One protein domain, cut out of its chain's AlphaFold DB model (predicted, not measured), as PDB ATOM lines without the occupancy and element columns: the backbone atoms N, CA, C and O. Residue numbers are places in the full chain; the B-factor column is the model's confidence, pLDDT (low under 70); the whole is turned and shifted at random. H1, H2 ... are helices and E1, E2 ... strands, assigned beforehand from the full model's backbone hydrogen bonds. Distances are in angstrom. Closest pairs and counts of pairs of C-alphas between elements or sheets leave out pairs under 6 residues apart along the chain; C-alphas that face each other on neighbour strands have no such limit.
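Overview. This is residues 3 to 165 of the 349 residues of the protein "Trehalose/maltose hydrolase-like predicted phosphorylase" of Chryseoglobus frigidaquae (UniProt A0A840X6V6). A large, twisted sheet of six strands and a smaller sheet of three are partly face to face, a loosely made sandwich whose longer strands run roughly along the longest axis. H1 packs on the other face of the large sheet, over E9 and E6, while residues 57 to 62, in the long link from E3 to E4, stick out. The printed part has 163 residues with nine named strands, E1 to E9, followed by one named helix, H1; the class is mostly strand, and the antiparallel sheets run E1 E2 E9 E6 E5 E4 and E3 E8 E7. The whole is only just compact, close to loose, with a radius of gyration of the C-alphas of 18.0 A and spans of 53 by 42 by 30 A.

Arrangement. Start at residues 3 to 4, which pair antiparallel with residues 10 to 11 of E1, residues 10 to 19. E1 forms a hairpin with E2, residues 26 to 36; look for N 14 and O 32, 2.9 A apart and within hydrogen-bond range. E3, residues 40 to 49, is apart from E2. Next read a meander, each strand the antiparallel neighbour of the one before: E4, residues 72 to 76, E5, residues 79 to 85, and E6, residues 92 to 102, with N 74 and O 81 at 3.0 A and N 95 and O 82 at 2.9 A. E7, residues 106 to 115, forms a hairpin with E8, residues 118 to 127, where N 120 and O 113 are 2.9 A apart. E8 also pairs antiparallel with E3, N 44 and O 123 at 2.9 A. E6 and E8 are near each other, and the closest C-alphas of E3 and E6, those of Gly 47 and Leu 97, are 7.3 A apart. E9, residues 132 to 143, is the antiparallel neighbour of E2, N 29 and O 137 at 2.9 A, and of E6, N 98 and O 138 at 2.9 A. H1, residues 152 to 163, is on the six-stranded sheet, two layers with the helix on one face, at a height over the sheet of 7.1 A. It lies over E9 and E6 and along the strands, at 21 degrees to E6 on the local plane; the closest C-alphas of H1 and E9, those of Pro 152 and Phe 142, are 4.9 A apart. In H1 every O i to N i+4 pair is within hydrogen-bond range.

Along the chain. Find C-alpha 10 at (299.431, 280.574, 243.545), where E1 begins, and follow it 29.9 A to C-alpha 19. E2 spans 32.9 A, E6 33.4 A and E9, the longest strand by residues, 36.2 A from C-alpha 132 at (297.390, 291.905, 249.490). H1 spans 16.7 A and ends at C-alpha 163, (276.801, 303.711, 255.397).

Size, cuts and confidence. The two C-alphas farthest apart, those of Gln 7 and Ala 148, are 54.4 A apart. The printed part has no cut; its one long link, residues 50 to 71, joins E3 to E4. Mean pLDDT of the printed part is 93.6; look for values under 70 at residues 105 to 106 and residue 110.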
ATOM      1  N   LEU A   3     294.503 279.066 245.973       93.88
ATOM      2  CA  LEU A   3     294.142 278.628 244.631       93.88
ATOM      3  C   LEU A   3     295.418 278.412 243.817       93.88
ATOM      4  O   LEU A   3     296.328 279.240 243.867       93.88
ATOM      5  N   ILE A   4     295.475 277.316 243.062       94.12
ATOM      6  CA  ILE A   4     296.574 277.013 242.142       94.12
ATOM      7  C   ILE A   4     296.029 277.150 240.723       94.12
ATOM      8  O   ILE A   4     295.158 276.390 240.304       94.12
ATOM      9  N   GLY A   5     296.511 278.161 240.011       86.44
ATOM     10  CA  GLY A   5     296.147 278.448 238.634       86.44
ATOM     11  C   GLY A   5     297.060 277.762 237.612       86.44
ATOM     12  O   GLY A   5     297.973 277.007 237.964       86.44
ATOM     13  N   PRO A   6     296.848 278.059 236.319       82.94
ATOM     14  CA  PRO A   6     297.727 277.613 235.243       82.94
ATOM     15  C   PRO A   6     299.188 277.990 235.515       82.94
ATOM     16  O   PRO A   6     299.468 279.018 236.133       82.94
ATOM     17  N   GLN A   7     300.123 277.162 235.037       86.50
ATOM     18  CA  GLN A   7     301.575 277.375 235.194       86.50
ATOM     19  C   GLN A   7     302.047 277.408 236.664       86.50
ATOM     20  O   GLN A   7     303.139 277.887 236.948       86.50
ATOM     21  N   GLY A   8     301.236 276.906 237.604       89.00
ATOM     22  CA  GLY A   8     301.591 276.828 239.023       89.00
ATOM     23  C   GLY A   8     301.459 278.146 239.789       89.00
ATOM     24  O   GLY A   8     301.932 278.224 240.921       89.00
ATOM     25  N   ARG A   9     300.813 279.174 239.214       91.94
ATOM     26  CA  ARG A   9     300.577 280.451 239.907       91.94
ATOM     27  C   ARG A   9     299.703 280.240 241.136       91.94
ATOM     28  O   ARG A   9     298.616 279.679 241.031       91.94
ATOM     29  N   GLN A  10     300.152 280.730 242.285       95.12
ATOM     30  CA  GLN A  10     299.431 280.574 243.545       95.12
ATOM     31  C   GLN A  10     298.795 281.893 243.981       95.12
ATOM     32  O   GLN A  10     299.438 282.944 243.954       95.12
ATOM     33  N   LEU A  11     297.529 281.834 244.394       94.62
ATOM     34  CA  LEU A  11     296.780 282.968 244.925       94.62
ATOM     35  C   LEU A  11     296.208 282.597 246.295       94.62
ATOM     36  O   LEU A  11     295.367 281.705 246.401       94.62
ATOM     37  N   SER A  12     296.652 283.277 247.349       96.25
ATOM     38  CA  SER A  12     295.999 283.181 248.655       96.25
ATOM     39  C   SER A  12     294.700 283.973 248.623       96.25
ATOM     40  O   SER A  12     294.686 285.097 248.125       96.25
ATOM     41  N   VAL A  13     293.631 283.391 249.154       96.75
ATOM     42  CA  VAL A  13     292.312 284.012 249.283       96.75
ATOM     43  C   VAL A  13     291.839 283.864 250.724       96.75
ATOM     44  O   VAL A  13     291.722 282.745 251.239       96.75
ATOM     45  N   VAL A  14     291.547 284.990 251.365       97.38
ATOM     46  CA  VAL A  14     290.935 285.073 252.694       97.38
ATOM     47  C   VAL A  14     289.610 285.807 252.549       97.38
ATOM     48  O   VAL A  14     289.548 286.836 251.880       97.38
ATOM     49  N   GLN A  15     288.551 285.260 253.142       97.25
ATOM     50  CA  GLN A  15     287.231 285.877 253.125       97.25
ATOM     51  C   GLN A  15     286.722 286.086 254.544       97.25
ATOM     52  O   GLN A  15     286.855 285.200 255.388       97.25
ATOM     53  N   ARG A  16     286.119 287.251 254.767       96.62
ATOM     54  CA  ARG A  16     285.378 287.613 255.976       96.62
ATOM     55  C   ARG A  16     284.005 288.098 255.532       96.62
ATOM     56  O   ARG A  16     283.914 288.899 254.606       96.62
ATOM     57  N   SER A  17     282.938 287.606 256.148       97.62
ATOM     58  CA  SER A  17     281.586 288.079 255.854       97.62
ATOM     59  C   SER A  17     280.718 288.124 257.095       97.62
ATOM     60  O   SER A  17     280.895 287.334 258.021       97.62
ATOM     61  N   PHE A  18     279.759 289.042 257.086       98.25
ATOM     62  CA  PHE A  18     278.721 289.127 258.102       98.25
ATOM     63  C   PHE A  18     277.444 289.732 257.514       98.25
ATOM     64  O   PHE A  18     277.482 290.530 256.578       98.25
ATOM     65  N   VAL A  19     276.306 289.333 258.077       98.00
ATOM     66  CA  VAL A  19     275.029 290.042 257.941       98.00
ATOM     67  C   VAL A  19     274.846 290.800 259.245       98.00
ATOM     68  O   VAL A  19     274.963 290.201 260.320       98.00
ATOM     69  N   SER A  20     274.671 292.116 259.173       98.44
ATOM     70  CA  SER A  20     274.704 292.936 260.377       98.44
ATOM     71  C   SER A  20     273.508 292.626 261.279       98.44
ATOM     72  O   SER A  20     272.363 292.564 260.845       98.44
ATOM     73  N   LEU A  21     273.794 292.408 262.565       97.94
ATOM     74  CA  LEU A  21     272.764 292.278 263.591       97.94
ATOM     75  C   LEU A  21     272.369 293.664 264.117       97.94
ATOM     76  O   LEU A  21     271.303 293.820 264.699       97.94
ATOM     77  N   HIS A  22     273.216 294.675 263.923       98.25
ATOM     78  CA  HIS A  22     272.868 296.061 264.207       98.25
ATOM     79  C   HIS A  22     271.898 296.595 263.146       98.25
ATOM     80  O   HIS A  22     270.862 297.156 263.499       98.25
ATOM     81  N   ASP A  23     272.193 296.340 261.872       97.81
ATOM     82  CA  ASP A  23     271.356 296.713 260.739       97.81
ATOM     83  C   ASP A  23     270.984 295.478 259.892       97.81
ATOM     84  O   ASP A  23     271.781 295.040 259.056       97.81
ATOM     85  N   PRO A  24     269.766 294.925 260.044       96.38
ATOM     86  CA  PRO A  24     269.374 293.681 259.380       96.38
ATOM     87  C   PRO A  24     269.284 293.800 257.850       96.38
ATOM     88  O   PRO A  24     269.162 292.783 257.168       96.38
ATOM     89  N   HIS A  25     269.357 295.016 257.299       98.31
ATOM     90  CA  HIS A  25     269.351 295.255 255.860       98.31
ATOM     91  C   HIS A  25     270.748 295.276 255.240       98.31
ATOM     92  O   HIS A  25     270.829 295.450 254.027       98.31
ATOM     93  N   LEU A  26     271.830 295.128 256.015       98.69
ATOM     94  CA  LEU A  26     273.209 295.208 255.525       98.69
ATOM     95  C   LEU A  26     273.943 293.866 255.598       98.69
ATOM     96  O   LEU A  26     273.924 293.164 256.609       98.69
ATOM     97  N   ALA A  27     274.671 293.548 254.530       98.62
ATOM     98  CA  ALA A  27     275.608 292.434 254.488       98.62
ATOM     99  C   ALA A  27     276.935 292.867 253.862       98.62
ATOM    100  O   ALA A  27     276.957 293.589 252.865       98.62
ATOM    101  N   VAL A  28     278.042 292.383 254.421       98.50
ATOM    102  CA  VAL A  28     279.399 292.678 253.955       98.50
ATOM    103  C   VAL A  28     280.120 291.372 253.641       98.50
ATOM    104  O   VAL A  28     280.022 290.393 254.381       98.50
ATOM    105  N   LEU A  29     280.853 291.354 252.531       98.06
ATOM    106  CA  LEU A  29     281.811 290.313 252.175       98.06
ATOM    107  C   LEU A  29     283.116 290.971 251.739       98.06
ATOM    108  O   LEU A  29     283.169 291.636 250.709       98.06
ATOM    109  N   GLU A  30     284.180 290.709 252.474       96.62
ATOM    110  CA  GLU A  30     285.536 291.103 252.127       96.62
ATOM    111  C   GLU A  30     286.276 289.897 251.572       96.62
ATOM    112  O   GLU A  30     286.238 288.804 252.138       96.62
ATOM    113  N   THR A  31     286.938 290.084 250.437       96.25
ATOM    114  CA  THR A  31     287.780 289.072 249.805       96.25
ATOM    115  C   THR A  31     289.168 289.652 249.603       96.25
ATOM    116  O   THR A  31     289.383 290.470 248.709       96.25
ATOM    117  N   THR A  32     290.109 289.219 250.437       95.50
ATOM    118  CA  THR A  32     291.520 289.588 250.340       95.50
ATOM    119  C   THR A  32     292.269 288.541 249.536       95.50
ATOM    120  O   THR A  32     292.279 287.359 249.889       95.50
ATOM    121  N   ILE A  33     292.920 288.984 248.466       95.19
ATOM    122  CA  ILE A  33     293.741 288.157 247.592       95.19
ATOM    123  C   ILE A  33     295.213 288.556 247.690       95.19
ATOM    124  O   ILE A  33     295.537 289.733 247.834       95.19
ATOM    125  N   ARG A  34     296.120 287.580 247.606       95.38
ATOM    126  CA  ARG A  34     297.573 287.815 247.581       95.38
ATOM    127  C   ARG A  34     298.252 286.870 246.597       95.38
ATOM    128  O   ARG A  34     298.116 285.652 246.725       95.38
ATOM    129  N   ALA A  35     298.999 287.427 245.648       94.81
ATOM    130  CA  ALA A  35     299.826 286.659 244.719       94.81
ATOM    131  C   ALA A  35     301.082 286.116 245.425       94.81
ATOM    132  O   ALA A  35     301.727 286.835 246.193       94.81
ATOM    133  N   ILE A  36     301.416 284.845 245.182       95.25
ATOM    134  CA  ILE A  36     302.568 284.151 245.779       95.25
ATOM    135  C   ILE A  36     303.495 283.681 244.654       95.25
ATOM    136  O   ILE A  36     303.102 282.818 243.868       95.25
ATOM    137  N   GLY A  37     304.717 284.221 244.587       93.25
ATOM    138  CA  GLY A  37     305.703 283.858 243.563       93.25
ATOM    139  C   GLY A  37     305.463 284.483 242.187       93.25
ATOM    140  O   GLY A  37     306.012 283.996 241.201       93.25
ATOM    141  N   TRP A  38     304.594 285.497 242.080       93.62
ATOM    142  CA  TRP A  38     304.331 286.210 240.826       93.62
ATOM    143  C   TRP A  38     303.701 287.589 241.060       93.62
ATOM    144  O   TRP A  38     303.123 287.855 242.112       93.62
ATOM    145  N   SER A  39     303.789 288.442 240.035       93.50
ATOM    146  CA  SER A  39     303.081 289.725 239.914       93.50
ATOM    147  C   SER A  39     302.350 289.782 238.571       93.50
ATOM    148  O   SER A  39     302.766 289.118 237.615       93.50
ATOM    149  N   GLY A  40     301.269 290.552 238.489       91.00
ATOM    150  CA  GLY A  40     300.540 290.790 237.245       91.00
ATOM    151  C   GLY A  40     299.026 290.928 237.420       91.00
ATOM    152  O   GLY A  40     298.531 290.980 238.551       91.00
ATOM    153  N   PRO A  41     298.282 290.939 236.302       90.62
ATOM    154  CA  PRO A  41     296.874 291.295 236.312       90.62
ATOM    155  C   PRO A  41     295.988 290.178 236.867       90.62
ATOM    156  O   PRO A  41     296.158 288.994 236.556       90.62
ATOM    157  N   VAL A  42     294.973 290.580 237.630       90.00
ATOM    158  CA  VAL A  42     293.831 289.763 238.047       90.00
ATOM    159  C   VAL A  42     292.548 290.514 237.744       90.00
ATOM    160  O   VAL A  42     292.403 291.684 238.075       90.00
ATOM    161  N   THR A  43     291.580 289.824 237.145       90.50
ATOM    162  CA  THR A  43     290.218 290.345 237.013       90.50
ATOM    163  C   THR A  43     289.337 289.740 238.094       90.50
ATOM    164  O   THR A  43     289.208 288.518 238.183       90.50
ATOM    165  N   LEU A  44     288.712 290.596 238.896       89.88
ATOM    166  CA  LEU A  44     287.666 290.217 239.836       89.88
ATOM    167  C   LEU A  44     286.304 290.615 239.269       89.88
ATOM    168  O   LEU A  44     286.162 291.677 238.668       89.88
ATOM    169  N   SER A  45     285.305 289.760 239.470       92.00
ATOM    170  CA  SER A  45     283.911 290.032 239.113       92.00
ATOM    171  C   SER A  45     283.047 289.940 240.361       92.00
ATOM    172  O   SER A  45     283.139 288.967 241.111       92.00
ATOM    173  N   ALA A  46     282.219 290.954 240.584       93.31
ATOM    174  CA  ALA A  46     281.263 291.006 241.679       93.31
ATOM    175  C   ALA A  46     279.915 291.490 241.151       93.31
ATOM    176  O   ALA A  46     279.847 292.344 240.271       93.31
ATOM    177  N   GLY A  47     278.825 290.940 241.675       94.75
ATOM    178  CA  GLY A  47     277.508 291.229 241.132       94.75
ATOM    179  C   GLY A  47     276.360 290.635 241.928       94.75
ATOM    180  O   GLY A  47     276.546 290.067 243.009       94.75
ATOM    181  N   ILE A  48     275.174 290.783 241.349       97.75
ATOM    182  CA  ILE A  48     273.902 290.266 241.833       97.75
ATOM    183  C   ILE A  48     273.421 289.207 240.841       97.75
ATOM    184  O   ILE A  48     273.300 289.478 239.645       97.75
ATOM    185  N   ASP A  49     273.125 288.012 241.349       97.38
ATOM    186  CA  ASP A  49     272.503 286.937 240.581       97.38
ATOM    187  C   ASP A  49     271.030 286.794 240.984       97.38
ATOM    188  O   ASP A  49     270.709 286.284 242.056       97.38
ATOM    189  N   ALA A  50     270.122 287.254 240.122       97.56
ATOM    190  CA  ALA A  50     268.679 287.073 240.281       97.56
ATOM    191  C   ALA A  50     268.176 285.762 239.643       97.56
ATOM    192  O   ALA A  50     266.969 285.514 239.570       97.56
ATOM    193  N   GLY A  51     269.079 284.925 239.129       96.19
ATOM    194  CA  GLY A  51     268.840 283.586 238.595       96.19
ATOM    195  C   GLY A  51     268.761 282.486 239.652       96.19
ATOM    196  O   GLY A  51     268.609 281.325 239.277       96.19
ATOM    197  N   VAL A  52     268.839 282.829 240.942       95.75
ATOM    198  CA  VAL A  52     268.696 281.877 242.052       95.75
ATOM    199  C   VAL A  52     267.357 281.130 242.001       95.75
ATOM    200  O   VAL A  52     266.321 281.682 241.620       95.75
ATOM    201  N   ARG A  53     267.392 279.848 242.371       94.94
ATOM    202  CA  ARG A  53     266.251 278.923 242.342       94.94
ATOM    203  C   ARG A  53     266.216 278.086 243.613       94.94
ATOM    204  O   ARG A  53     267.262 277.827 244.200       94.94
ATOM    205  N   ASN A  54     265.025 277.618 243.970       94.19
ATOM    206  CA  ASN A  54     264.815 276.709 245.087       94.19
ATOM    207  C   ASN A  54     265.093 275.267 244.640       94.19
ATOM    208  O   ASN A  54     264.217 274.594 244.092       94.19
ATOM    209  N   THR A  55     266.341 274.822 244.784       92.75
ATOM    210  CA  THR A  55     266.798 273.504 244.311       92.75
ATOM    211  C   THR A  55     267.630 272.728 245.330       92.75
ATOM    212  O   THR A  55     268.149 271.664 244.994       92.75
ATOM    213  N   ASN A  56     267.800 273.224 246.560       90.88
ATOM    214  CA  ASN A  56     268.706 272.603 247.537       90.88
ATOM    215  C   ASN A  56     268.078 271.458 248.360       90.88
ATOM    216  O   ASN A  56     268.754 270.869 249.204       90.88
ATOM    217  N   VAL A  57     266.824 271.078 248.078       90.56
ATOM    218  CA  VAL A  57     266.140 269.927 248.694       90.56
ATOM    219  C   VAL A  57     265.736 268.906 247.632       90.56
ATOM    220  O   VAL A  57     264.770 269.094 246.897       90.56
ATOM    221  N   ALA A  58     266.424 267.760 247.611       86.38
ATOM    222  CA  ALA A  58     266.163 266.679 246.652       86.38
ATOM    223  C   ALA A  58     264.711 266.157 246.689       86.38
ATOM    224  O   ALA A  58     264.161 265.769 245.662       86.38
ATOM    225  N   ALA A  59     264.065 266.186 247.860       86.50
ATOM    226  CA  ALA A  59     262.678 265.744 248.029       86.50
ATOM    227  C   ALA A  59     261.636 266.669 247.370       86.50
ATOM    228  O   ALA A  59     260.463 266.316 247.311       86.50
ATOM    229  N   TYR A  60     262.036 267.842 246.873       86.12
ATOM    230  CA  TYR A  60     261.151 268.775 246.164       86.12
ATOM    231  C   TYR A  60     261.206 268.607 244.647       86.12
ATOM    232  O   TYR A  60     260.814 269.502 243.897       86.12
ATOM    233  N   ILE A  61     261.664 267.448 244.179       83.00
ATOM    234  CA  ILE A  61     261.644 267.086 242.767       83.00
ATOM    235  C   ILE A  61     260.253 267.297 242.147       83.00
ATOM    236  O   ILE A  61     259.226 266.999 242.755       83.00
ATOM    237  N   GLY A  62     260.221 267.862 240.939       83.38
ATOM    238  CA  GLY A  62     258.980 268.164 240.217       83.38
ATOM    239  C   GLY A  62     258.228 269.408 240.706       83.38
ATOM    240  O   GLY A  62     257.272 269.815 240.052       83.38
ATOM    241  N   SER A  63     258.652 270.041 241.807       85.62
ATOM    242  CA  SER A  63     258.099 271.332 242.223       85.62
ATOM    243  C   SER A  63     258.681 272.489 241.410       85.62
ATOM    244  O   SER A  63     259.798 272.428 240.888       85.62
ATOM    245  N   ASP A  64     257.895 273.554 241.284       89.75
ATOM    246  CA  ASP A  64     258.370 274.802 240.708       89.75
ATOM    247  C   ASP A  64     259.456 275.413 241.602       89.75
ATOM    248  O   ASP A  64     259.233 275.636 242.787       89.75
ATOM    249  N   SER A  65     260.625 275.671 241.016       93.44
ATOM    250  CA  SER A  65     261.816 276.161 241.721       93.44
ATOM    251  C   SER A  65     262.182 277.602 241.384       93.44
ATOM    252  O   SER A  65     263.143 278.139 241.930       93.44
ATOM    253  N   THR A  66     261.465 278.250 240.467       95.38
ATOM    254  CA  THR A  66     261.770 279.625 240.063       95.38
ATOM    255  C   THR A  66     260.740 280.549 240.684       95.38
ATOM    256  O   THR A  66     259.656 280.662 240.153       95.38
ATOM    257  N   HIS A  67     261.027 281.253 241.776       96.06
ATOM    258  CA  HIS A  67     259.983 282.063 242.437       96.06
ATOM    259  C   HIS A  67     260.041 283.562 242.143       96.06
ATOM    260  O   HIS A  67     259.146 284.290 242.571       96.06
ATOM    261  N   LEU A  68     261.042 284.021 241.392       97.75
ATOM    262  CA  LEU A  68     261.258 285.432 241.071       97.75
ATOM    263  C   LEU A  68     260.869 285.749 239.621       97.75
ATOM    264  O   LEU A  68     261.088 284.944 238.711       97.75
ATOM    265  N   THR A  69     260.312 286.936 239.396       98.06
ATOM    266  CA  THR A  69     260.091 287.512 238.062       98.06
ATOM    267  C   THR A  69     261.416 287.873 237.380       98.06
ATOM    268  O   THR A  69     262.498 287.692 237.939       98.06
ATOM    269  N   SER A  70     261.370 288.337 236.129       97.44
ATOM    270  CA  SER A  70     262.542 288.929 235.469       97.44
ATOM    271  C   SER A  70     263.070 290.130 236.264       97.44
ATOM    272  O   SER A  70     262.255 290.959 236.672       97.44
ATOM    273  N   PRO A  71     264.392 290.220 236.506       98.06
ATOM    274  CA  PRO A  71     264.969 291.341 237.230       98.06
ATOM    275  C   PRO A  71     264.935 292.617 236.391       98.06
ATOM    276  O   PRO A  71     265.079 292.573 235.170       98.06
ATOM    277  N   THR A  72     264.790 293.746 237.072       98.31
ATOM    278  CA  THR A  72     265.110 295.071 236.545       98.31
ATOM    279  C   THR A  72     266.436 295.498 237.146       98.31
ATOM    280  O   THR A  72     266.597 295.484 238.368       98.31
ATOM    281  N   PHE A  73     267.387 295.854 236.294       98.12
ATOM    282  CA  PHE A  73     268.695 296.330 236.710       98.12
ATOM    283  C   PHE A  73     268.798 297.831 236.485       98.12
ATOM    284  O   PHE A  73     268.389 298.350 235.448       98.12
ATOM    285  N   THR A  74     269.325 298.536 237.476       96.56
ATOM    286  CA  THR A  74     269.620 299.964 237.378       96.56
ATOM    287  C   THR A  74     270.943 300.267 238.075       96.56
ATOM    288  O   THR A  74     271.466 299.469 238.857       96.56
ATOM    289  N   ARG A  75     271.518 301.431 237.770       94.31
ATOM    290  CA  ARG A  75     272.718 301.944 238.432       94.31
ATOM    291  C   ARG A  75     272.433 303.344 238.957       94.31
ATOM    292  O   ARG A  75     271.991 304.203 238.198       94.31
ATOM    293  N   VAL A  76     272.724 303.574 240.235       94.38
ATOM    294  CA  VAL A  76     272.578 304.877 240.897       94.38
ATOM    295  C   VAL A  76     273.935 305.274 241.470       94.38
ATOM    296  O   VAL A  76     274.381 304.720 242.473       94.38
ATOM    297  N   GLY A  77     274.630 306.197 240.800       90.69
ATOM    298  CA  GLY A  77     276.031 306.498 241.113       90.69
ATOM    299  C   GLY A  77     276.906 305.247 240.975       90.69
ATOM    300  O   GLY A  77     276.943 304.626 239.911       90.69
ATOM    301  N   ASP A  78     277.560 304.843 242.063       89.19
ATOM    302  CA  ASP A  78     278.398 303.634 242.130       89.19
ATOM    303  C   ASP A  78     277.677 302.413 242.719       89.19
ATOM    304  O   ASP A  78     278.285 301.371 242.961       89.19
ATOM    305  N   THR A  79     276.369 302.519 242.946       95.62
ATOM    306  CA  THR A  79     275.542 301.417 243.433       95.62
ATOM    307  C   THR A  79     274.842 300.716 242.275       95.62
ATOM    308  O   THR A  79     274.125 301.336 241.488       95.62
ATOM    309  N   LEU A  80     275.039 299.402 242.187       97.00
ATOM    310  CA  LEU A  80     274.261 298.510 241.335       97.00
ATOM    311  C   LEU A  80     272.962 298.154 242.055       97.00
ATOM    312  O   LEU A  80     272.996 297.833 243.239       97.00
ATOM    313  N   LEU A  81     271.832 298.170 241.360       98.50
ATOM    314  CA  LEU A  81     270.531 297.836 241.928       98.50
ATOM    315  C   LEU A  81     269.856 296.757 241.078       98.50
ATOM    316  O   LEU A  81     269.800 296.849 239.852       98.50
ATOM    317  N   CYS A  82     269.344 295.729 241.747       98.69
ATOM    318  CA  CYS A  82     268.504 294.690 241.172       98.69
ATOM    319  C   CYS A  82     267.155 294.690 241.882       98.69
ATOM    320  O   CYS A  82     267.105 294.521 243.100       98.69
ATOM    321  N   GLU A  83     266.078 294.823 241.120       98.75
ATOM    322  CA  GLU A  83     264.712 294.711 241.615       98.75
ATOM    323  C   GLU A  83     264.012 293.517 240.966       98.75
ATOM    324  O   GLU A  83     264.012 293.347 239.748       98.75
ATOM    325  N   VAL A  84     263.401 292.679 241.797       98.69
ATOM    326  CA  VAL A  84     262.604 291.513 241.400       98.69
ATOM    327  C   VAL A  84     261.298 291.497 242.183       98.69
ATOM    328  O   VAL A  84     261.136 292.190 243.186       98.69
ATOM    329  N   GLU A  85     260.360 290.663 241.754       98.56
ATOM    330  CA  GLU A  85     259.119 290.403 242.473       98.56
ATOM    331  C   GLU A  85     258.912 288.895 242.640       98.56
ATOM    332  O   GLU A  85     259.253 288.107 241.753       98.56
ATOM    333  N   THR A  86     258.344 288.458 243.765       98.25
ATOM    334  CA  THR A  86     257.892 287.070 243.900       98.25
ATOM    335  C   THR A  86     256.668 286.821 243.015       98.25
ATOM    336  O   THR A  86     255.690 287.566 243.050       98.25
ATOM    337  N   ARG A  87     256.675 285.737 242.231       96.75
ATOM    338  CA  ARG A  87     255.632 285.490 241.213       96.75
ATOM    339  C   ARG A  87     254.222 285.347 241.789       96.75
ATOM    340  O   ARG A  87     253.261 285.784 241.162       96.75
ATOM    341  N   ASN A  88     254.115 284.738 242.971       93.75
ATOM    342  CA  ASN A  88     252.828 284.417 243.591       93.75
ATOM    343  C   ASN A  88     252.401 285.495 244.590       93.75
ATOM    344  O   ASN A  88     251.313 286.046 244.473       93.75
ATOM    345  N   SER A  89     253.263 285.812 245.562       94.81
ATOM    346  CA  SER A  89     252.935 286.734 246.656       94.81
ATOM    347  C   SER A  89     253.162 288.210 246.334       94.81
ATOM    348  O   SER A  89     252.831 289.050 247.166       94.81
ATOM    349  N   ARG A  90     253.702 288.534 245.149       97.56
ATOM    350  CA  ARG A  90     253.898 289.912 244.669       97.56
ATOM    351  C   ARG A  90     254.743 290.779 245.609       97.56
ATOM    352  O   ARG A  90     254.576 291.992 245.687       97.56
ATOM    353  N   ILE A  91     255.660 290.148 246.341       98.25
ATOM    354  CA  ILE A  91     256.605 290.836 247.218       98.25
ATOM    355  C   ILE A  91     257.722 291.368 246.335       98.25
ATOM    356  O   ILE A  91     258.446 290.585 245.718       98.25
ATOM    357  N   ARG A  92     257.871 292.690 246.291       98.75
ATOM    358  CA  ARG A  92     259.007 293.326 245.617       98.75
ATOM    359  C   ARG A  92     260.231 293.189 246.508       98.75
ATOM    360  O   ARG A  92     260.122 293.421 247.709       98.75
ATOM    361  N   VAL A  93     261.363 292.818 245.932       98.81
ATOM    362  CA  VAL A  93     262.648 292.678 246.620       98.81
ATOM    363  C   VAL A  93     263.681 293.471 245.838       98.81
ATOM    364  O   VAL A  93     263.807 293.300 244.625       98.81
ATOM    365  N   ALA A  94     264.405 294.331 246.539       98.81
ATOM    366  CA  ALA A  94     265.491 295.122 245.996       98.81
ATOM    367  C   ALA A  94     266.800 294.731 246.672       98.81
ATOM    368  O   ALA A  94     266.877 294.698 247.898       98.81
ATOM    369  N   THR A  95     267.826 294.491 245.861       98.81
ATOM    370  CA  THR A  95     269.201 294.281 246.310       98.81
ATOM    371  C   THR A  95     270.064 295.370 245.701       98.81
ATOM    372  O   THR A  95     270.270 295.396 244.487       98.81
ATOM    373  N   ALA A  96     270.577 296.262 246.539       98.62
ATOM    374  CA  ALA A  96     271.599 297.226 246.174       98.62
ATOM    375  C   ALA A  96     272.984 296.652 246.492       98.62
ATOM    376  O   ALA A  96     273.161 295.950 247.488       98.62
ATOM    377  N   LEU A  97     273.971 296.945 245.652       98.12
ATOM    378  CA  LEU A  97     275.333 296.456 245.781       98.12
ATOM    379  C   LEU A  97     276.333 297.570 245.494       98.12
ATOM    380  O   LEU A  97     276.336 298.150 244.408       98.12
ATOM    381  N   ARG A  98     277.231 297.799 246.445       95.62
ATOM    382  CA  ARG A  98     278.434 298.608 246.273       95.62
ATOM    383  C   ARG A  98     279.658 297.702 246.347       95.62
ATOM    384  O   ARG A  98     279.687 296.743 247.123       95.62
ATOM    385  N   VAL A  99     280.645 297.987 245.504       93.12
ATOM    386  CA  VAL A  99     281.906 297.249 245.466       93.12
ATOM    387  C   VAL A  99     283.049 298.243 245.584       93.12
ATOM    388  O   VAL A  99     283.227 299.084 244.707       93.12
ATOM    389  N   ASP A 100     283.814 298.130 246.661       91.06
ATOM    390  CA  ASP A 100     284.978 298.960 246.951       91.06
ATOM    391  C   ASP A 100     286.251 298.109 246.902       91.06
ATOM    392  O   ASP A 100     286.226 296.890 247.093       91.06
ATOM    393  N   PHE A 101     287.383 298.751 246.625       86.88
ATOM    394  CA  PHE A 101     288.669 298.078 246.454       86.88
ATOM    395  C   PHE A 101     289.778 298.834 247.171       86.88
ATOM    396  O   PHE A 101     289.846 300.059 247.104       86.88
ATOM    397  N   THR A 102     290.683 298.095 247.814       87.69
ATOM    398  CA  THR A 102     291.866 298.649 248.490       87.69
ATOM    399  C   THR A 102     293.105 297.776 248.255       87.69
ATOM    400  O   THR A 102     292.996 296.576 247.995       87.69
ATOM    401  N   GLY A 103     294.300 298.371 248.340       81.00
ATOM    402  CA  GLY A 103     295.577 297.636 248.384       81.00
ATOM    403  C   GLY A 103     296.191 297.195 247.045       81.00
ATOM    404  O   GLY A 103     297.247 296.572 247.063       81.00
ATOM    405  N   ALA A 104     295.588 297.518 245.896       75.12
ATOM    406  CA  ALA A 104     296.202 297.286 244.580       75.12
ATOM    407  C   ALA A 104     297.010 298.507 244.102       75.12
ATOM    408  O   ALA A 104     296.592 299.642 244.331       75.12
ATOM    409  N   ASP A 105     298.124 298.277 243.391       66.62
ATOM    410  CA  ASP A 105     298.964 299.348 242.813       66.62
ATOM    411  C   ASP A 105     298.197 300.144 241.735       66.62
ATOM    412  O   ASP A 105     298.398 301.346 241.560       66.62
ATOM    413  N   ALA A 106     297.281 299.473 241.029       65.06
ATOM    414  CA  ALA A 106     296.290 300.082 240.155       65.06
ATOM    415  C   ALA A 106     294.998 299.255 240.182       65.06
ATOM    416  O   ALA A 106     295.036 298.026 240.095       65.06
ATOM    417  N   ALA A 107     293.858 299.941 240.255       73.88
ATOM    418  CA  ALA A 107     292.539 299.351 240.076       73.88
ATOM    419  C   ALA A 107     291.830 300.073 238.933       73.88
ATOM    420  O   ALA A 107     291.671 301.295 238.959       73.88
ATOM    421  N   ARG A 108     291.423 299.322 237.910       75.56
ATOM    422  CA  ARG A 108     290.653 299.850 236.784       75.56
ATOM    423  C   ARG A 108     289.250 299.256 236.847       75.56
ATOM    424  O   ARG A 108     289.103 298.059 236.573       75.56
ATOM    425  N   PRO A 109     288.226 300.047 237.217       70.25
ATOM    426  CA  PRO A 109     286.856 299.604 237.060       70.25
ATOM    427  C   PRO A 109     286.614 299.326 235.580       70.25
ATOM    428  O   PRO A 109     286.902 300.158 234.718       70.25
ATOM    429  N   ARG A 110     286.123 298.130 235.291       69.56
ATOM    430  CA  ARG A 110     285.640 297.733 233.975       69.56
ATOM    431  C   ARG A 110     284.118 297.841 233.951       69.56
ATOM    432  O   ARG A 110     283.468 298.022 234.980       69.56
ATOM    433  N   GLU A 111     283.572 297.781 232.743       83.25
ATOM    434  CA  GLU A 111     282.154 297.992 232.469       83.25
ATOM    435  C   GLU A 111     281.233 297.153 233.363       83.25
ATOM    436  O   GLU A 111     281.508 295.994 233.697       83.25
ATOM    437  N   VAL A 112     280.100 297.762 233.705       88.44
ATOM    438  CA  VAL A 112     278.955 297.051 234.261       88.44
ATOM    439  C   VAL A 112     278.340 296.229 233.138       88.44
ATOM    440  O   VAL A 112     278.041 296.758 232.068       88.44
ATOM    441  N   ARG A 113     278.159 294.933 233.379       91.88
ATOM    442  CA  ARG A 113     277.610 293.993 232.411       91.88
ATOM    443  C   ARG A 113     276.343 293.351 232.946       91.88
ATOM    444  O   ARG A 113     276.350 292.724 234.007       91.88
ATOM    445  N   GLU A 114     275.304 293.427 232.127       92.88
ATOM    446  CA  GLU A 114     274.076 292.656 232.267       92.88
ATOM    447  C   GLU A 114     274.141 291.420 231.365       92.88
ATOM    448  O   GLU A 114     274.465 291.500 230.178       92.88
ATOM    449  N   ALA A 115     273.874 290.249 231.939       93.12
ATOM    450  CA  ALA A 115     273.841 288.984 231.218       93.12
ATOM    451  C   ALA A 115     272.689 288.120 231.740       93.12
ATOM    452  O   ALA A 115     272.783 287.480 232.789       93.12
ATOM    453  N   GLY A 116     271.575 288.096 231.007       94.00
ATOM    454  CA  GLY A 116     270.385 287.344 231.403       94.00
ATOM    455  C   GLY A 116     269.808 287.848 232.728       94.00
ATOM    456  O   GLY A 116     269.210 288.915 232.775       94.00
ATOM    457  N   ARG A 117     269.971 287.065 233.800       96.81
ATOM    458  CA  ARG A 117     269.475 287.387 235.154       96.81
ATOM    459  C   ARG A 117     270.582 287.841 236.110       96.81
ATOM    460  O   ARG A 117     270.384 287.819 237.322       96.81
ATOM    461  N   GLN A 118     271.738 288.218 235.577       97.06
ATOM    462  CA  GLN A 118     272.907 288.619 236.352       97.06
ATOM    463  C   GLN A 118     273.326 290.043 235.989       97.06
ATOM    464  O   GLN A 118     273.417 290.387 234.809       97.06
ATOM    465  N   LEU A 119     273.629 290.837 237.016       96.12
ATOM    466  CA  LEU A 119     274.235 292.161 236.910       96.12
ATOM    467  C   LEU A 119     275.587 292.116 237.608       96.12
ATOM    468  O   LEU A 119     275.660 291.777 238.786       96.12
ATOM    469  N   SER A 120     276.657 292.450 236.896       94.12
ATOM    470  CA  SER A 120     278.018 292.362 237.425       94.12
ATOM    471  C   SER A 120     278.840 293.592 237.082       94.12
ATOM    472  O   SER A 120     278.637 294.219 236.047       94.12
ATOM    473  N   THR A 121     279.789 293.916 237.948       91.69
ATOM    474  CA  THR A 121     280.889 294.830 237.665       91.69
ATOM    475  C   THR A 121     282.191 294.052 237.730       91.69
ATOM    476  O   THR A 121     282.347 293.131 238.538       91.69
ATOM    477  N   THR A 122     283.134 294.416 236.870       89.88
ATOM    478  CA  THR A 122     284.464 293.812 236.862       89.88
ATOM    479  C   THR A 122     285.498 294.848 237.250       89.88
ATOM    480  O   THR A 122     285.346 296.027 236.948       89.88
ATOM    481  N   VAL A 123     286.549 294.422 237.939       87.44
ATOM    482  CA  VAL A 123     287.691 295.276 238.259       87.44
ATOM    483  C   VAL A 123     288.960 294.526 237.929       87.44
ATOM    484  O   VAL A 123     289.143 293.372 238.320       87.44
ATOM    485  N   GLU A 124     289.819 295.192 237.175       89.12
ATOM    486  CA  GLU A 124     291.153 294.711 236.868       89.12
ATOM    487  C   GLU A 124     292.134 295.311 237.868       89.12
ATOM    488  O   GLU A 124     292.196 296.531 238.046       89.12
ATOM    489  N   LEU A 125     292.854 294.429 238.549       88.75
ATOM    490  CA  LEU A 125     293.833 294.750 239.569       88.75
ATOM    491  C   LEU A 125     295.207 294.320 239.078       88.75
ATOM    492  O   LEU A 125     295.382 293.174 238.669       88.75
ATOM    493  N   GLU A 126     296.187 295.208 239.189       90.94
ATOM    494  CA  GLU A 126     297.592 294.816 239.094       90.94
ATOM    495  C   GLU A 126     298.074 294.378 240.477       90.94
ATOM    496  O   GLU A 126     298.120 295.181 241.414       90.94
ATOM    497  N   LEU A 127     298.395 293.089 240.617       91.31
ATOM    498  CA  LEU A 127     298.929 292.538 241.857       91.31
ATOM    499  C   LEU A 127     300.452 292.566 241.848       91.31
ATOM    500  O   LEU A 127     301.092 292.057 240.927       91.31
ATOM    501  N   THR A 128     301.028 293.059 242.936       92.31
ATOM    502  CA  THR A 128     302.441 292.870 243.267       92.31
ATOM    503  C   THR A 128     302.599 291.624 244.126       92.31
ATOM    504  O   THR A 128     301.805 291.378 245.038       92.31
ATOM    505  N   GLU A 129     303.664 290.863 243.892       92.69
ATOM    506  CA  GLU A 129     304.001 289.707 244.716       92.69
ATOM    507  C   GLU A 129     304.022 290.073 246.207       92.69
ATOM    508  O   GLU A 129     304.618 291.067 246.627       92.69
ATOM    509  N   GLY A 130     303.340 289.264 247.019       88.62
ATOM    510  CA  GLY A 130     303.313 289.430 248.465       88.62
ATOM    511  C   GLY A 130     302.459 290.594 248.976       88.62
ATOM    512  O   GLY A 130     302.193 290.615 250.179       88.62
ATOM    513  N   ARG A 131     301.966 291.510 248.130       93.00
ATOM    514  CA  ARG A 131     301.057 292.593 248.544       93.00
ATOM    515  C   ARG A 131     299.591 292.148 248.446       93.00
ATOM    516  O   ARG A 131     299.179 291.649 247.400       93.00
ATOM    517  N   PRO A 132     298.801 292.258 249.529       93.44
ATOM    518  CA  PRO A 132     297.390 291.905 249.490       93.44
ATOM    519  C   PRO A 132     296.546 293.019 248.856       93.44
ATOM    520  O   PRO A 132     296.763 294.193 249.142       93.44
ATOM    521  N   ALA A 133     295.531 292.632 248.090       93.56
ATOM    522  CA  ALA A 133     294.454 293.508 247.640       93.56
ATOM    523  C   ALA A 133     293.112 292.984 248.166       93.56
ATOM    524  O   ALA A 133     292.903 291.770 248.206       93.56
ATOM    525  N   THR A 134     292.200 293.875 248.553       93.50
ATOM    526  CA  THR A 134     290.894 293.507 249.117       93.50
ATOM    527  C   THR A 134     289.763 294.095 248.286       93.50
ATOM    528  O   THR A 134     289.730 295.300 248.042       93.50
ATOM    529  N   LEU A 135     288.832 293.231 247.875       93.94
ATOM    530  CA  LEU A 135     287.526 293.597 247.329       93.94
ATOM    531  C   LEU A 135     286.501 293.524 248.461       93.94
ATOM    532  O   LEU A 135     286.301 292.452 249.035       93.94
ATOM    533  N   THR A 136     285.829 294.635 248.739       95.56
ATOM    534  CA  THR A 136     284.737 294.718 249.712       95.56
ATOM    535  C   THR A 136     283.415 294.843 248.972       95.56
ATOM    536  O   THR A 136     283.194 295.777 248.209       95.56
ATOM    537  N   LYS A 137     282.532 293.870 249.181       96.56
ATOM    538  CA  LYS A 137     281.182 293.834 248.634       96.56
ATOM    539  C   LYS A 137     280.197 294.153 249.751       96.56
ATOM    540  O   LYS A 137     280.016 293.333 250.649       96.56
ATOM    541  N   THR A 138     279.527 295.291 249.644       98.44
ATOM    542  CA  THR A 138     278.498 295.713 250.596       98.44
ATOM    543  C   THR A 138     277.144 295.663 249.910       98.44
ATOM    544  O   THR A 138     276.923 296.340 248.904       98.44
ATOM    545  N   ALA A 139     276.246 294.839 250.433       98.62
ATOM    546  CA  ALA A 139     274.895 294.683 249.925       98.62
ATOM    547  C   ALA A 139     273.882 295.281 250.901       98.62
ATOM    548  O   ALA A 139     274.029 295.127 252.115       98.62
ATOM    549  N   SER A 140     272.841 295.908 250.355       98.88
ATOM    550  CA  SER A 140     271.637 296.244 251.104       98.88
ATOM    551  C   SER A 140     270.408 295.596 250.484       98.88
ATOM    552  O   SER A 140     270.270 295.608 249.260       98.88
ATOM    553  N   ILE A 141     269.540 295.003 251.306       98.75
ATOM    554  CA  ILE A 141     268.348 294.285 250.841       98.75
ATOM    555  C   ILE A 141     267.109 294.830 251.535       98.75
ATOM    556  O   ILE A 141     267.052 294.850 252.760       98.75
ATOM    557  N   PHE A 142     266.101 295.201 250.750       98.81
ATOM    558  CA  PHE A 142     264.780 295.604 251.233       98.81
ATOM    559  C   PHE A 142     263.681 294.870 250.471       98.81
ATOM    560  O   PHE A 142     263.855 294.431 249.332       98.81
ATOM    561  N   THR A 143     262.513 294.773 251.088       98.62
ATOM    562  CA  THR A 143     261.305 294.198 250.515       98.62
ATOM    563  C   THR A 143     260.130 295.154 250.646       98.62
ATOM    564  O   THR A 143     260.122 296.060 251.472       98.62
ATOM    565  N   SER A 144     259.067 294.923 249.878       98.31
ATOM    566  CA  SER A 144     257.820 295.683 250.022       98.31
ATOM    567  C   SER A 144     257.081 295.444 251.346       98.31
ATOM    568  O   SER A 144     255.987 295.973 251.510       98.31
ATOM    569  N   ARG A 145     257.620 294.612 252.249       96.31
ATOM    570  CA  ARG A 145     257.089 294.393 253.602       96.31
ATOM    571  C   ARG A 145     257.765 295.260 254.657       96.31
ATOM    572  O   ARG A 145     257.250 295.333 255.768       96.31
ATOM    573  N   ASP A 146     258.884 295.894 254.329       97.38
ATOM    574  CA  ASP A 146     259.592 296.729 255.289       97.38
ATOM    575  C   ASP A 146     258.815 298.021 255.548       97.38
ATOM    576  O   ASP A 146     258.208 298.612 254.650       97.38
ATOM    577  N   SER A 147     258.805 298.455 256.804       94.94
ATOM    578  CA  SER A 147     258.127 299.678 257.225       94.94
ATOM    579  C   SER A 147     258.957 300.924 256.918       94.94
ATOM    580  O   SER A 147     260.183 300.867 256.896       94.94
ATOM    581  N   ALA A 148     258.284 302.072 256.798       95.50
ATOM    582  CA  ALA A 148     258.918 303.392 256.685       95.50
ATOM    583  C   ALA A 148     259.863 303.557 255.476       95.50
ATOM    584  O   ALA A 148     260.837 304.302 255.540       95.50
ATOM    585  N   ILE A 149     259.542 302.903 254.357       97.62
ATOM    586  CA  ILE A 149     260.240 303.073 253.078       97.62
ATOM    587  C   ILE A 149     259.280 303.581 251.996       97.62
ATOM    588  O   ILE A 149     258.108 303.207 251.970       97.62
ATOM    589  N   ALA A 150     259.775 304.409 251.070       97.19
ATOM    590  CA  ALA A 150     259.003 304.824 249.894       97.19
ATOM    591  C   ALA A 150     258.931 303.704 248.840       97.19
ATOM    592  O   ALA A 150     257.881 303.430 248.255       97.19
ATOM    593  N   SER A 151     260.059 303.033 248.608       98.31
ATOM    594  CA  SER A 151     260.162 301.837 247.778       98.31
ATOM    595  C   SER A 151     261.361 300.990 248.227       98.31
ATOM    596  O   SER A 151     262.307 301.554 248.787       98.31
ATOM    597  N   PRO A 152     261.364 299.666 247.973       98.75
ATOM    598  CA  PRO A 152     262.511 298.820 248.297       98.75
ATOM    599  C   PRO A 152     263.800 299.282 247.604       98.75
ATOM    600  O   PRO A 152     264.842 299.356 248.250       98.75
ATOM    601  N   GLY A 153     263.729 299.644 246.316       98.62
ATOM    602  CA  GLY A 153     264.885 300.104 245.544       98.62
ATOM    603  C   GLY A 153     265.510 301.379 246.106       98.62
ATOM    604  O   GLY A 153     266.719 301.426 246.331       98.62
ATOM    605  N   THR A 154     264.681 302.385 246.406       98.38
ATOM    606  CA  THR A 154     265.132 303.645 247.017       98.38
ATOM    607  C   THR A 154     265.791 303.396 248.373       98.38
ATOM    608  O   THR A 154     266.917 303.836 248.586       98.38
ATOM    609  N   ALA A 155     265.140 302.627 249.252       98.75
ATOM    610  CA  ALA A 155     265.655 302.351 250.591       98.75
ATOM    611  C   ALA A 155     266.989 301.589 250.570       98.75
ATOM    612  O   ALA A 155     267.900 301.922 251.326       98.75
ATOM    613  N   ALA A 156     267.135 300.607 249.672       98.75
ATOM    614  CA  ALA A 156     268.370 299.841 249.532       98.75
ATOM    615  C   ALA A 156     269.552 300.722 249.094       98.75
ATOM    616  O   ALA A 156     270.655 300.601 249.629       98.75
ATOM    617  N   VAL A 157     269.330 301.642 248.149       98.62
ATOM    618  CA  VAL A 157     270.366 302.581 247.693       98.62
ATOM    619  C   VAL A 157     270.701 303.603 248.780       98.62
ATOM    620  O   VAL A 157     271.875 303.781 249.105       98.62
ATOM    621  N   GLU A 158     269.692 304.241 249.376       98.31
ATOM    622  CA  GLU A 158     269.876 305.227 250.449       98.31
ATOM    623  C   GLU A 158     270.617 304.624 251.645       98.31
ATOM    624  O   GLU A 158     271.497 305.265 252.218       98.31
ATOM    625  N   ARG A 159     270.341 303.360 251.992       98.50
ATOM    626  CA  ARG A 159     271.036 302.697 253.097       98.50
ATOM    627  C   ARG A 159     272.536 302.555 252.841       98.50
ATOM    628  O   ARG A 159     273.330 302.817 253.744       98.50
ATOM    629  N   LEU A 160     272.939 302.198 251.620       98.31
ATOM    630  CA  LEU A 160     274.359 302.144 251.250       98.31
ATOM    631  C   LEU A 160     275.006 303.534 251.188       98.31
ATOM    632  O   LEU A 160     276.192 303.665 251.496       98.31
ATOM    633  N   GLN A 161     274.245 304.570 250.823       97.19
ATOM    634  CA  GLN A 161     274.719 305.956 250.858       97.19
ATOM    635  C   GLN A 161     274.969 306.431 252.293       97.19
ATOM    636  O   GLN A 161     276.017 307.015 252.552       97.19
ATOM    637  N   VAL A 162     274.060 306.123 253.226       97.38
ATOM    638  CA  VAL A 162     274.207 306.440 254.657       97.38
ATOM    639  C   VAL A 162     275.407 305.726 255.271       97.38
ATOM    640  O   VAL A 162     276.160 306.345 256.017       97.38
ATOM    641  N   LEU A 163     275.621 304.448 254.936       97.12
ATOM    642  CA  LEU A 163     276.801 303.711 255.397       97.12
ATOM    643  C   LEU A 163     278.105 304.348 254.886       97.12
ATOM    644  O   LEU A 163     279.137 304.239 255.539       97.12
ATOM    645  N   ALA A 164     278.078 304.974 253.705       94.44
ATOM    646  CA  ALA A 164     279.205 305.684 253.098       94.44
ATOM    647  C   ALA A 164     280.515 304.866 252.973       94.44
ATOM    648  O   ALA A 164     281.582 305.439 252.772       94.44
ATOM    649  N   GLY A 165     280.437 303.532 253.021       92.50
ATOM    650  CA  GLY A 165     281.600 302.637 252.989       92.50
ATOM    651  C   GLY A 165     282.226 302.323 254.359       92.50
ATOM    652  O   GLY A 165     283.259 301.664 254.389       92.50
TER     653      GLY A 165